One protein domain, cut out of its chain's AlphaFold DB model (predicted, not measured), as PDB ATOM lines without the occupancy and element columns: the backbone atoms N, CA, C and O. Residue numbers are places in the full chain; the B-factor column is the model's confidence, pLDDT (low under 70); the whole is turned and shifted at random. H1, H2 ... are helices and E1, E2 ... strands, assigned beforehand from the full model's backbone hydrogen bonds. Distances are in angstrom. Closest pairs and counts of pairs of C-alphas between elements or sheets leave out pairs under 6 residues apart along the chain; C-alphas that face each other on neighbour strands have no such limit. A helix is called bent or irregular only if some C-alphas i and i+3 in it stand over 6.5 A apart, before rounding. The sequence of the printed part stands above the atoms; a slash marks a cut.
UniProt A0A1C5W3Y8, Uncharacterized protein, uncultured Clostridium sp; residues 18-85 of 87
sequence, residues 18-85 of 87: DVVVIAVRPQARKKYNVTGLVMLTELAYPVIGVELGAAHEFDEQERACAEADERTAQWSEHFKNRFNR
ATOM      1  N   ASP A  18      13.965  36.148   9.951       87.44
ATOM      2  CA  ASP A  18      13.511  37.236   9.086       87.44
ATOM      3  C   ASP A  18      14.659  37.856   8.273       87.44
ATOM      4  O   ASP A  18      15.757  38.128   8.774       87.44
ATOM      5  N   VAL A  19      14.374  38.157   7.004       85.81
ATOM      6  CA  VAL A  19      15.290  38.901   6.137       85.81
ATOM      7  C   VAL A  19      15.102  40.397   6.365       85.81
ATOM      8  O   VAL A  19      14.080  40.976   5.998       85.81
ATOM      9  N   VAL A  20      16.131  41.043   6.909       86.44
ATOM     10  CA  VAL A  20      16.165  42.500   7.079       86.44
ATOM     11  C   VAL A  20      16.847  43.145   5.877       86.44
ATOM     12  O   VAL A  20      17.973  42.801   5.515       86.44
ATOM     13  N   VAL A  21      16.171  44.117   5.266       88.75
ATOM     14  CA  VAL A  21      16.724  44.937   4.184       88.75
ATOM     15  C   VAL A  21      16.887  46.364   4.676       88.75
ATOM     16  O   VAL A  21      15.950  46.972   5.186       88.75
ATOM     17  N   ILE A  22      18.078  46.913   4.464       88.38
ATOM     18  CA  ILE A  22      18.389  48.321   4.689       88.38
ATOM     19  C   ILE A  22      18.559  49.022   3.343       88.38
ATOM     20  O   ILE A  22      19.169  48.489   2.413       88.38
ATOM     21  N   ALA A  23      18.053  50.244   3.245       91.94
ATOM     22  CA  ALA A  23      18.254  51.091   2.082       91.94
ATOM     23  C   ALA A  23      19.181  52.245   2.460       91.94
ATOM     24  O   ALA A  23      18.853  53.079   3.304       91.94
ATOM     25  N   VAL A  24      20.359  52.289   1.842       92.69
ATOM     26  CA  VAL A  24      21.397  53.276   2.155       92.69
ATOM     27  C   VAL A  24      22.035  53.828   0.886       92.69
ATOM     28  O   VAL A  24      22.198  53.130  -0.112       92.69
ATOM     29  N   ARG A  25      22.454  55.092   0.947       91.25
ATOM     30  CA  ARG A  25      23.313  55.754  -0.035       91.25
ATOM     31  C   ARG A  25      24.550  56.284   0.693       91.25
ATOM     32  O   ARG A  25      24.594  57.469   1.031       91.25
ATOM     33  N   PRO A  26      25.566  55.430   0.932       88.44
ATOM     34  CA  PRO A  26      26.670  55.780   1.817       88.44
ATOM     35  C   PRO A  26      27.439  57.012   1.355       88.44
ATOM     36  O   PRO A  26      27.667  57.890   2.169       88.44
ATOM     37  N   GLN A  27      27.721  57.172   0.059       87.06
ATOM     38  CA  GLN A  27      28.413  58.356  -0.490       87.06
ATOM     39  C   GLN A  27      27.687  59.683  -0.211       87.06
ATOM     40  O   GLN A  27      28.317  60.730  -0.135       87.06
ATOM     41  N   ALA A  28      26.361  59.644  -0.056       91.75
ATOM     42  CA  ALA A  28      25.557  60.807   0.313       91.75
ATOM     43  C   ALA A  28      25.284  60.887   1.825       91.75
ATOM     44  O   ALA A  28      24.586  61.797   2.255       91.75
ATOM     45  N   ARG A  29      25.793  59.925   2.609       93.31
ATOM     46  CA  ARG A  29      25.541  59.736   4.046       93.31
ATOM     47  C   ARG A  29      24.046  59.696   4.379       93.31
ATOM     48  O   ARG A  29      23.611  60.252   5.378       93.31
ATOM     49  N   LYS A  30      23.259  59.023   3.529       94.94
ATOM     50  CA  LYS A  30      21.803  58.881   3.687       94.94
ATOM     51  C   LYS A  30      21.389  57.442   3.944       94.94
ATOM     52  O   LYS A  30      21.810  56.549   3.206       94.94
ATOM     53  N   LYS A  31      20.491  57.231   4.903       94.69
ATOM     54  CA  LYS A  31      19.712  55.995   5.074       94.69
ATOM     55  C   LYS A  31      18.232  56.281   4.877       94.69
ATOM     56  O   LYS A  31      17.787  57.398   5.110       94.69
ATOM     57  N   TYR A  32      17.478  55.295   4.426       95.31
ATOM     58  CA  TYR A  32      16.053  55.430   4.151       95.31
ATOM     59  C   TYR A  32      15.283  54.471   5.044       95.31
ATOM     60  O   TYR A  32      15.698  53.325   5.228       95.31
ATOM     61  N   ASN A  33      14.150  54.929   5.567       93.38
ATOM     62  CA  ASN A  33      13.219  54.032   6.237       93.38
ATOM     63  C   ASN A  33      12.673  53.038   5.215       93.38
ATOM     64  O   ASN A  33      12.133  53.455   4.194       93.38
ATOM     65  N   VAL A  34      12.785  51.743   5.490       92.94
ATOM     66  CA  VAL A  34      12.092  50.720   4.707       92.94
ATOM     67  C   VAL A  34      10.716  50.531   5.325       92.94
ATOM     68  O   VAL A  34      10.608  50.148   6.487       92.94
ATOM     69  N   THR A  35       9.669  50.862   4.574       92.81
ATOM     70  CA  THR A  35       8.279  50.787   5.054       92.81
ATOM     71  C   THR A  35       7.581  49.503   4.633       92.81
ATOM     72  O   THR A  35       6.551  49.157   5.203       92.81
ATOM     73  N   GLY A  36       8.147  48.785   3.663       90.19
ATOM     74  CA  GLY A  36       7.584  47.547   3.151       90.19
ATOM     75  C   GLY A  36       8.531  46.832   2.195       90.19
ATOM     76  O   GLY A  36       9.414  47.438   1.582       90.19
ATOM     77  N   LEU A  37       8.321  45.525   2.074       91.06
ATOM     78  CA  LEU A  37       8.955  44.670   1.079       91.06
ATOM     79  C   LEU A  37       7.866  44.033   0.225       91.06
ATOM     80  O   LEU A  37       6.884  43.510   0.747       91.06
ATOM     81  N   VAL A  38       8.058  44.065  -1.090       90.31
ATOM     82  CA  VAL A  38       7.117  43.500  -2.059       90.31
ATOM     83  C   VAL A  38       7.861  42.501  -2.928       90.31
ATOM     84  O   VAL A  38       8.874  42.833  -3.535       90.31
ATOM     85  N   MET A  39       7.362  41.273  -3.020       89.88
ATOM     86  CA  MET A  39       7.888  40.279  -3.957       89.88
ATOM     87  C   MET A  39       7.009  40.245  -5.203       89.88
ATOM     88  O   MET A  39       5.800  40.051  -5.098       89.88
ATOM     89  N   LEU A  40       7.605  40.419  -6.384       88.56
ATOM     90  CA  LEU A  40       6.883  40.282  -7.650       88.56
ATOM     91  C   LEU A  40       7.061  38.850  -8.166       88.56
ATOM     92  O   LEU A  40       8.074  38.525  -8.785       88.56
ATOM     93  N   THR A  41       6.088  37.990  -7.872       88.81
ATOM     94  CA  THR A  41       6.168  36.538  -8.119       88.81
ATOM     95  C   THR A  41       5.837  36.127  -9.550       88.81
ATOM     96  O   THR A  41       6.283  35.077  -9.995       88.81
ATOM     97  N   GLU A  42       5.100  36.958 -10.287       90.69
ATOM     98  CA  GLU A  42       4.616  36.644 -11.643       90.69
ATOM     99  C   GLU A  42       5.627  36.980 -12.756       90.69
ATOM    100  O   GLU A  42       5.331  36.859 -13.944       90.69
ATOM    101  N   LEU A  43       6.825  37.446 -12.398       86.56
ATOM    102  CA  LEU A  43       7.863  37.801 -13.360       86.56
ATOM    103  C   LEU A  43       8.790  36.612 -13.634       86.56
ATOM    104  O   LEU A  43       9.079  35.804 -12.758       86.56
ATOM    105  N   ALA A  44       9.344  36.548 -14.848       89.31
ATOM    106  CA  ALA A  44      10.290  35.498 -15.252       89.31
ATOM    107  C   ALA A  44      11.637  35.533 -14.493       89.31
ATOM    108  O   ALA A  44      12.510  34.695 -14.723       89.31
ATOM    109  N   TYR A  45      11.836  36.519 -13.619       86.06
ATOM    110  CA  TYR A  45      13.040  36.726 -12.827       86.06
ATOM    111  C   TYR A  45      12.662  37.236 -11.426       86.06
ATOM    112  O   TYR A  45      11.654  37.927 -11.282       86.06
ATOM    113  N   PRO A  46      13.456  36.916 -10.386       84.44
ATOM    114  CA  PRO A  46      13.129  37.281  -9.013       84.44
ATOM    115  C   PRO A  46      13.306  38.785  -8.799       84.44
ATOM    116  O   PRO A  46      14.420  39.304  -8.904       84.44
ATOM    117  N   VAL A  47      12.212  39.473  -8.472       89.94
ATOM    118  CA  VAL A  47      12.219  40.904  -8.149       89.94
ATOM    119  C   VAL A  47      11.694  41.120  -6.740       89.94
ATOM    120  O   VAL A  47      10.593  40.690  -6.395       89.94
ATOM    121  N   ILE A  48      12.494  41.829  -5.948       89.56
ATOM    122  CA  ILE A  48      12.129  42.317  -4.622       89.56
ATOM    123  C   ILE A  48      12.081  43.840  -4.715       89.56
ATOM    124  O   ILE A  48      13.098  44.489  -4.967       89.56
ATOM    125  N   GLY A  49      10.887  44.396  -4.559       90.81
ATOM    126  CA  GLY A  49      10.656  45.818  -4.369       90.81
ATOM    127  C   GLY A  49      10.857  46.202  -2.906       90.81
ATOM    128  O   GLY A  49      10.477  45.460  -2.001       90.81
ATOM    129  N   VAL A  50      11.448  47.375  -2.689       93.56
ATOM    130  CA  VAL A  50      11.621  47.973  -1.362       93.56
ATOM    131  C   VAL A  50      10.896  49.307  -1.365       93.56
ATOM    132  O   VAL A  50      11.230  50.192  -2.156       93.56
ATOM    133  N   GLU A  51       9.908  49.453  -0.493       93.69
ATOM    134  CA  GLU A  51       9.231  50.728  -0.304       93.69
ATOM    135  C   GLU A  51      10.064  51.615   0.617       93.69
ATOM    136  O   GLU A  51      10.415  51.227   1.736       93.69
ATOM    137  N   LEU A  52      10.413  52.802   0.116       94.69
ATOM    138  CA  LEU A  52      11.253  53.760   0.821       94.69
ATOM    139  C   LEU A  52      10.404  54.897   1.383       94.69
ATOM    140  O   LEU A  52       9.719  55.608   0.649       94.69
ATOM    141  N   GLY A  53      10.508  55.090   2.689       93.81
ATOM    142  CA  GLY A  53      10.022  56.258   3.399       93.81
ATOM    143  C   GLY A  53      11.064  57.377   3.454       93.81
ATOM    144  O   GLY A  53      11.914  57.535   2.575       93.81
ATOM    145  N   ALA A  54      10.988  58.175   4.521       94.81
ATOM    146  CA  ALA A  54      11.855  59.331   4.716       94.81
ATOM    147  C   ALA A  54      13.350  58.965   4.711       94.81
ATOM    148  O   ALA A  54      13.760  57.917   5.220       94.81
ATOM    149  N   ALA A  55      14.153  59.875   4.155       95.81
ATOM    150  CA  ALA A  55      15.605  59.818   4.213       95.81
ATOM    151  C   ALA A  55      16.114  60.492   5.492       95.81
ATOM    152  O   ALA A  55      15.677  61.589   5.837       95.81
ATOM    153  N   HIS A  56      17.104  59.875   6.122       94.12
ATOM    154  CA  HIS A  56      17.786  60.352   7.318       94.12
ATOM    155  C   HIS A  56      19.279  60.463   7.047       94.12
ATOM    156  O   HIS A  56      19.821  59.754   6.196       94.12
ATOM    157  N   GLU A  57      19.941  61.363   7.766       96.69
ATOM    158  CA  GLU A  57      21.401  61.381   7.798       96.69
ATOM    159  C   GLU A  57      21.924  60.131   8.504       96.69
ATOM    160  O   GLU A  57      21.270  59.572   9.389       96.69
ATOM    161  N   PHE A  58      23.122  59.714   8.117       94.69
ATOM    162  CA  PHE A  58      23.893  58.765   8.900       94.69
ATOM    163  C   PHE A  58      24.231  59.363  10.267       94.69
ATOM    164  O   PHE A  58      24.605  60.536  10.368       94.69
ATOM    165  N   ASP A  59      24.150  58.538  11.302       93.25
ATOM    166  CA  ASP A  59      24.710  58.871  12.606       93.25
ATOM    167  C   ASP A  59      26.252  58.835  12.588       93.25
ATOM    168  O   ASP A  59      26.891  58.520  11.579       93.25
ATOM    169  N   GLU A  60      26.878  59.218  13.703       93.31
ATOM    170  CA  GLU A  60      28.338  59.319  13.803       93.31
ATOM    171  C   GLU A  60      29.046  57.992  13.481       93.31
ATOM    172  O   GLU A  60      30.065  57.980  12.784       93.31
ATOM    173  N   GLN A  61      28.475  56.866  13.912       89.81
ATOM    174  CA  GLN A  61      29.054  55.545  13.702       89.81
ATOM    175  C   GLN A  61      28.898  55.085  12.247       89.81
ATOM    176  O   GLN A  61      29.851  54.585  11.645       89.81
ATOM    177  N   GLU A  62      27.724  55.294  11.655       90.56
ATOM    178  CA  GLU A  62      27.447  54.995  10.249       90.56
ATOM    179  C   GLU A  62      28.344  55.816   9.310       90.56
ATOM    180  O   GLU A  62      28.865  55.292   8.317       90.56
ATOM    181  N   ARG A  63      28.588  57.094   9.640       92.00
ATOM    182  CA  ARG A  63      29.521  57.959   8.897       92.00
ATOM    183  C   ARG A  63      30.953  57.452   8.999       92.00
ATOM    184  O   ARG A  63      31.600  57.306   7.963       92.00
ATOM    185  N   ALA A  64      31.421  57.137  10.207       89.50
ATOM    186  CA  ALA A  64      32.770  56.622  10.424       89.50
ATOM    187  C   ALA A  64      33.010  55.299   9.678       89.50
ATOM    188  O   ALA A  64      34.082  55.103   9.102       89.50
ATOM    189  N   CYS A  65      32.009  54.410   9.636       86.56
ATOM    190  CA  CYS A  65      32.085  53.174   8.857       86.56
ATOM    191  C   CYS A  65      32.236  53.479   7.363       86.56
ATOM    192  O   CYS A  65      33.202  53.040   6.743       86.56
ATOM    193  N   ALA A  66      31.346  54.309   6.807       87.19
ATOM    194  CA  ALA A  66      31.392  54.680   5.396       87.19
ATOM    195  C   ALA A  66      32.737  55.310   4.990       87.19
ATOM    196  O   ALA A  66      33.285  54.968   3.946       87.19
ATOM    197  N   GLU A  67      33.299  56.186   5.825       88.44
ATOM    198  CA  GLU A  67      34.598  56.825   5.578       88.44
ATOM    199  C   GLU A  67      35.773  55.847   5.651       88.44
ATOM    200  O   GLU A  67      36.700  55.929   4.842       88.44
ATOM    201  N   ALA A  68      35.759  54.919   6.612       83.19
ATOM    202  CA  ALA A  68      36.781  53.884   6.712       83.19
ATOM    203  C   ALA A  68      36.760  52.966   5.481       83.19
ATOM    204  O   ALA A  68      37.817  52.652   4.933       83.19
ATOM    205  N   ASP A  69      35.568  52.594   5.014       77.31
ATOM    206  CA  ASP A  69      35.397  51.731   3.849       77.31
ATOM    207  C   ASP A  69      35.810  52.436   2.547       77.31
ATOM    208  O   ASP A  69      36.427  51.814   1.685       77.31
ATOM    209  N   GLU A  70      35.558  53.743   2.413       78.38
ATOM    210  CA  GLU A  70      36.001  54.565   1.269       78.38
ATOM    211  C   GLU A  70      37.525  54.706   1.180       78.38
ATOM    212  O   GLU A  70      38.075  54.821   0.085       78.38
ATOM    213  N   ARG A  71      38.226  54.673   2.320       74.12
ATOM    214  CA  ARG A  71      39.698  54.716   2.367       74.12
ATOM    215  C   ARG A  71      40.347  53.411   1.916       74.12
ATOM    216  O   ARG A  71      41.528  53.404   1.572       74.12
ATOM    217  N   THR A  72      39.599  52.312   1.900       59.53
ATOM    218  CA  THR A  72      40.056  51.049   1.325       59.53
ATOM    219  C   THR A  72      39.667  51.012  -0.154       59.53
ATOM    220  O   THR A  72      38.513  51.238  -0.502       59.53
ATOM    221  N   ALA A  73      40.597  50.698  -1.062       53.56
ATOM    222  CA  ALA A  73      40.343  50.627  -2.513       53.56
ATOM    223  C   ALA A  73      39.343  49.516  -2.946       53.56
ATOM    224  O   ALA A  73      39.255  49.174  -4.122       53.56
ATOM    225  N   GLN A  74      38.594  48.939  -1.998       54.84
ATOM    226  CA  GLN A  74      37.603  47.871  -2.150       54.84
ATOM    227  C   GLN A  74      36.294  48.225  -1.411       54.84
ATOM    228  O   GLN A  74      35.701  47.403  -0.710       54.84
ATOM    229  N   TRP A  75      35.838  49.470  -1.590       52.75
ATOM    230  CA  TRP A  75      34.644  50.068  -0.972       52.75
ATOM    231  C   TRP A  75      33.389  49.169  -0.956       52.75
ATOM    232  O   TRP A  75      32.611  49.197  -0.006       52.75
ATOM    233  N   SER A  76      33.178  48.341  -1.985       56.81
ATOM    234  CA  SER A  76      31.949  47.553  -2.149       56.81
ATOM    235  C   SER A  76      31.875  46.267  -1.313       56.81
ATOM    236  O   SER A  76      30.763  45.816  -1.024       56.81
ATOM    237  N   GLU A  77      33.009  45.669  -0.932       56.44
ATOM    238  CA  GLU A  77      33.048  44.415  -0.157       56.44
ATOM    239  C   GLU A  77      33.270  44.655   1.342       56.44
ATOM    240  O   GLU A  77      32.683  43.948   2.164       56.44
ATOM    241  N   HIS A  78      34.056  45.671   1.719       54.38
ATOM    242  CA  HIS A  78      34.359  45.952   3.128       54.38
ATOM    243  C   HIS A  78      33.141  46.516   3.887       54.38
ATOM    244  O   HIS A  78      32.779  45.980   4.940       54.38
ATOM    245  N   PHE A  79      32.421  47.472   3.280       56.16
ATOM    246  CA  PHE A  79      31.224  48.095   3.867       56.16
ATOM    247  C   PHE A  79      30.110  47.081   4.147       56.16
ATOM    248  O   PHE A  79      29.543  47.053   5.239       56.16
ATOM    249  N   LYS A  80      29.844  46.169   3.203       58.69
ATOM    250  CA  LYS A  80      28.822  45.118   3.369       58.69
ATOM    251  C   LYS A  80      29.118  44.190   4.549       58.69
ATOM    252  O   LYS A  80      28.201  43.785   5.255       58.69
ATOM    253  N   ASN A  81      30.390  43.865   4.780       59.94
ATOM    254  CA  ASN A  81      30.796  42.943   5.840       59.94
ATOM    255  C   ASN A  81      30.809  43.590   7.235       59.94
ATOM    256  O   ASN A  81      30.574  42.888   8.221       59.94
ATOM    257  N   ARG A  82      31.089  44.899   7.349       57.41
ATOM    258  CA  ARG A  82      31.080  45.605   8.645       57.41
ATOM    259  C   ARG A  82      29.701  46.109   9.041       57.41
ATOM    260  O   ARG A  82      29.373  46.012  10.220       57.41
ATOM    261  N   PHE A  83      28.893  46.578   8.091       56.47
ATOM    262  CA  PHE A  83      27.548  47.066   8.398       56.47
ATOM    263  C   PHE A  83      26.679  45.955   9.012       56.47
ATOM    264  O   PHE A  83      26.101  46.158  10.072       56.47
ATOM    265  N   ASN A  84      26.722  44.732   8.463       54.94
ATOM    266  CA  ASN A  84      26.009  43.552   8.989       54.94
ATOM    267  C   ASN A  84      26.442  43.083  10.396       54.94
ATOM    268  O   ASN A  84      25.890  42.113  10.903       54.94
ATOM    269  N   ARG A  85      27.474  43.687  11.000       56.81
ATOM    270  CA  ARG A  85      27.901  43.395  12.382       56.81
ATOM    271  C   ARG A  85      27.412  44.429  13.397       56.81
ATOM    272  O   ARG A  85      27.621  44.225  14.587       56.81
TER     273      ARG A  85
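AT A GLANCE: This is residues 18 to 85 of the 87 residues of an uncharacterized protein of uncultured Clostridium sp (UniProt A0A1C5W3Y8). What does a first look at these coordinates show? A long two-stranded ribbon, E2 and E3, bends sharply partway along; the short strand E1 is added beside the first residues of E2, and a helical hairpin of H1 and H2 sits near the end of the ribbon where E3 finishes. At the other end of the ribbon the loop of residues 41 to 46 sticks out free. What are the parts and their order? The printed part has 68 residues, with three named strands and then two named helices in the order E1, E2, E3, H1, H2, and its class is mixed, helices and strands; the sheet, in the order E1, E2, E3, is antiparallel throughout and is a meander, each strand the antiparallel neighbour of the one before. How is the whole shaped? It is loose, with a radius of gyration of the C-alphas of 14.1 A, and elongated, with spans of 42 by 26 by 22 A.

IN THESE COORDINATES: Where does the first strand lie? After residues 18 to 22, E1 takes residues 23 to 25, 7.2 A from first to last C-alpha, and begins at C-alpha 23 at (18.254, 51.091, 2.082). Where are the longer strands? E2 is residues 30 to 40, 26.4 A long, and bends by 70 degrees at residue 35. E3 is residues 47 to 57, 27.5 A long, and bends by 71 degrees at residue 54; its C-alpha 47 is at (12.219, 40.904, -8.149). Where are the helices? H1 is residues 60 to 71, 16.8 A long. H2 is residues 75 to 83, 12.1 A long, and ends at C-alpha 83 at (27.548, 47.066, 8.398). H2 is neither bent nor irregular, but only just: C-alphas 76 and 79 are 6.1 A apart.

HOW THE PARTS SIT: How do the strands pair? The edge strand E1 and the inner strand E2 form a hairpin, antiparallel at 137 degrees, with C-alphas 24 and 31 facing each other at 4.3 A and N 25 and O 30 within hydrogen-bond range at 2.8 A. E2 and the other edge strand, E3, form a hairpin, antiparallel at 161 degrees. Near one end of that pair N 31 and O 56 are 2.9 A apart, and near the other N 40 and O 47 are 3.0 A apart, both within hydrogen-bond range. How do the helices stand to the sheet? H1 is only just on the sheet, with 5 pairs of C-alphas within 10 A, and it only grazes it with residues 62 to 66. H2 is not on the sheet and is apart from E1, E2 and E3. How do the helices stand to each other? H1, with its residues 65 to 69 alone, touches H2 in a helical hairpin; the closest C-alphas are those of Asp 69 and Trp 75, 5.2 A apart, and the helices run opposite ways at a shallow tilt of 31 degrees. What do their backbones show? In H1 every O i to N i+4 pair is within hydrogen-bond range, while in H2 3 of 5 are.

THE WHOLE: How far does the printed part reach? The two C-alphas farthest apart are those of Glu 42 and Arg 71, at 41.9 A, while the C-alphas of Asp 18 and Arg 85 are 16.0 A apart. Is there a cut, or a long link? The printed part has no cut and no long link: E1 to E2, E3 to H1 and H1 to H2 are tight links, and E2 to E3 is a short one of 6 residues. Where is the model's confidence low? The mean pLDDT of the printed part is 83.1, and residues 72 to 85 are under 70; H2 has a mean of 57.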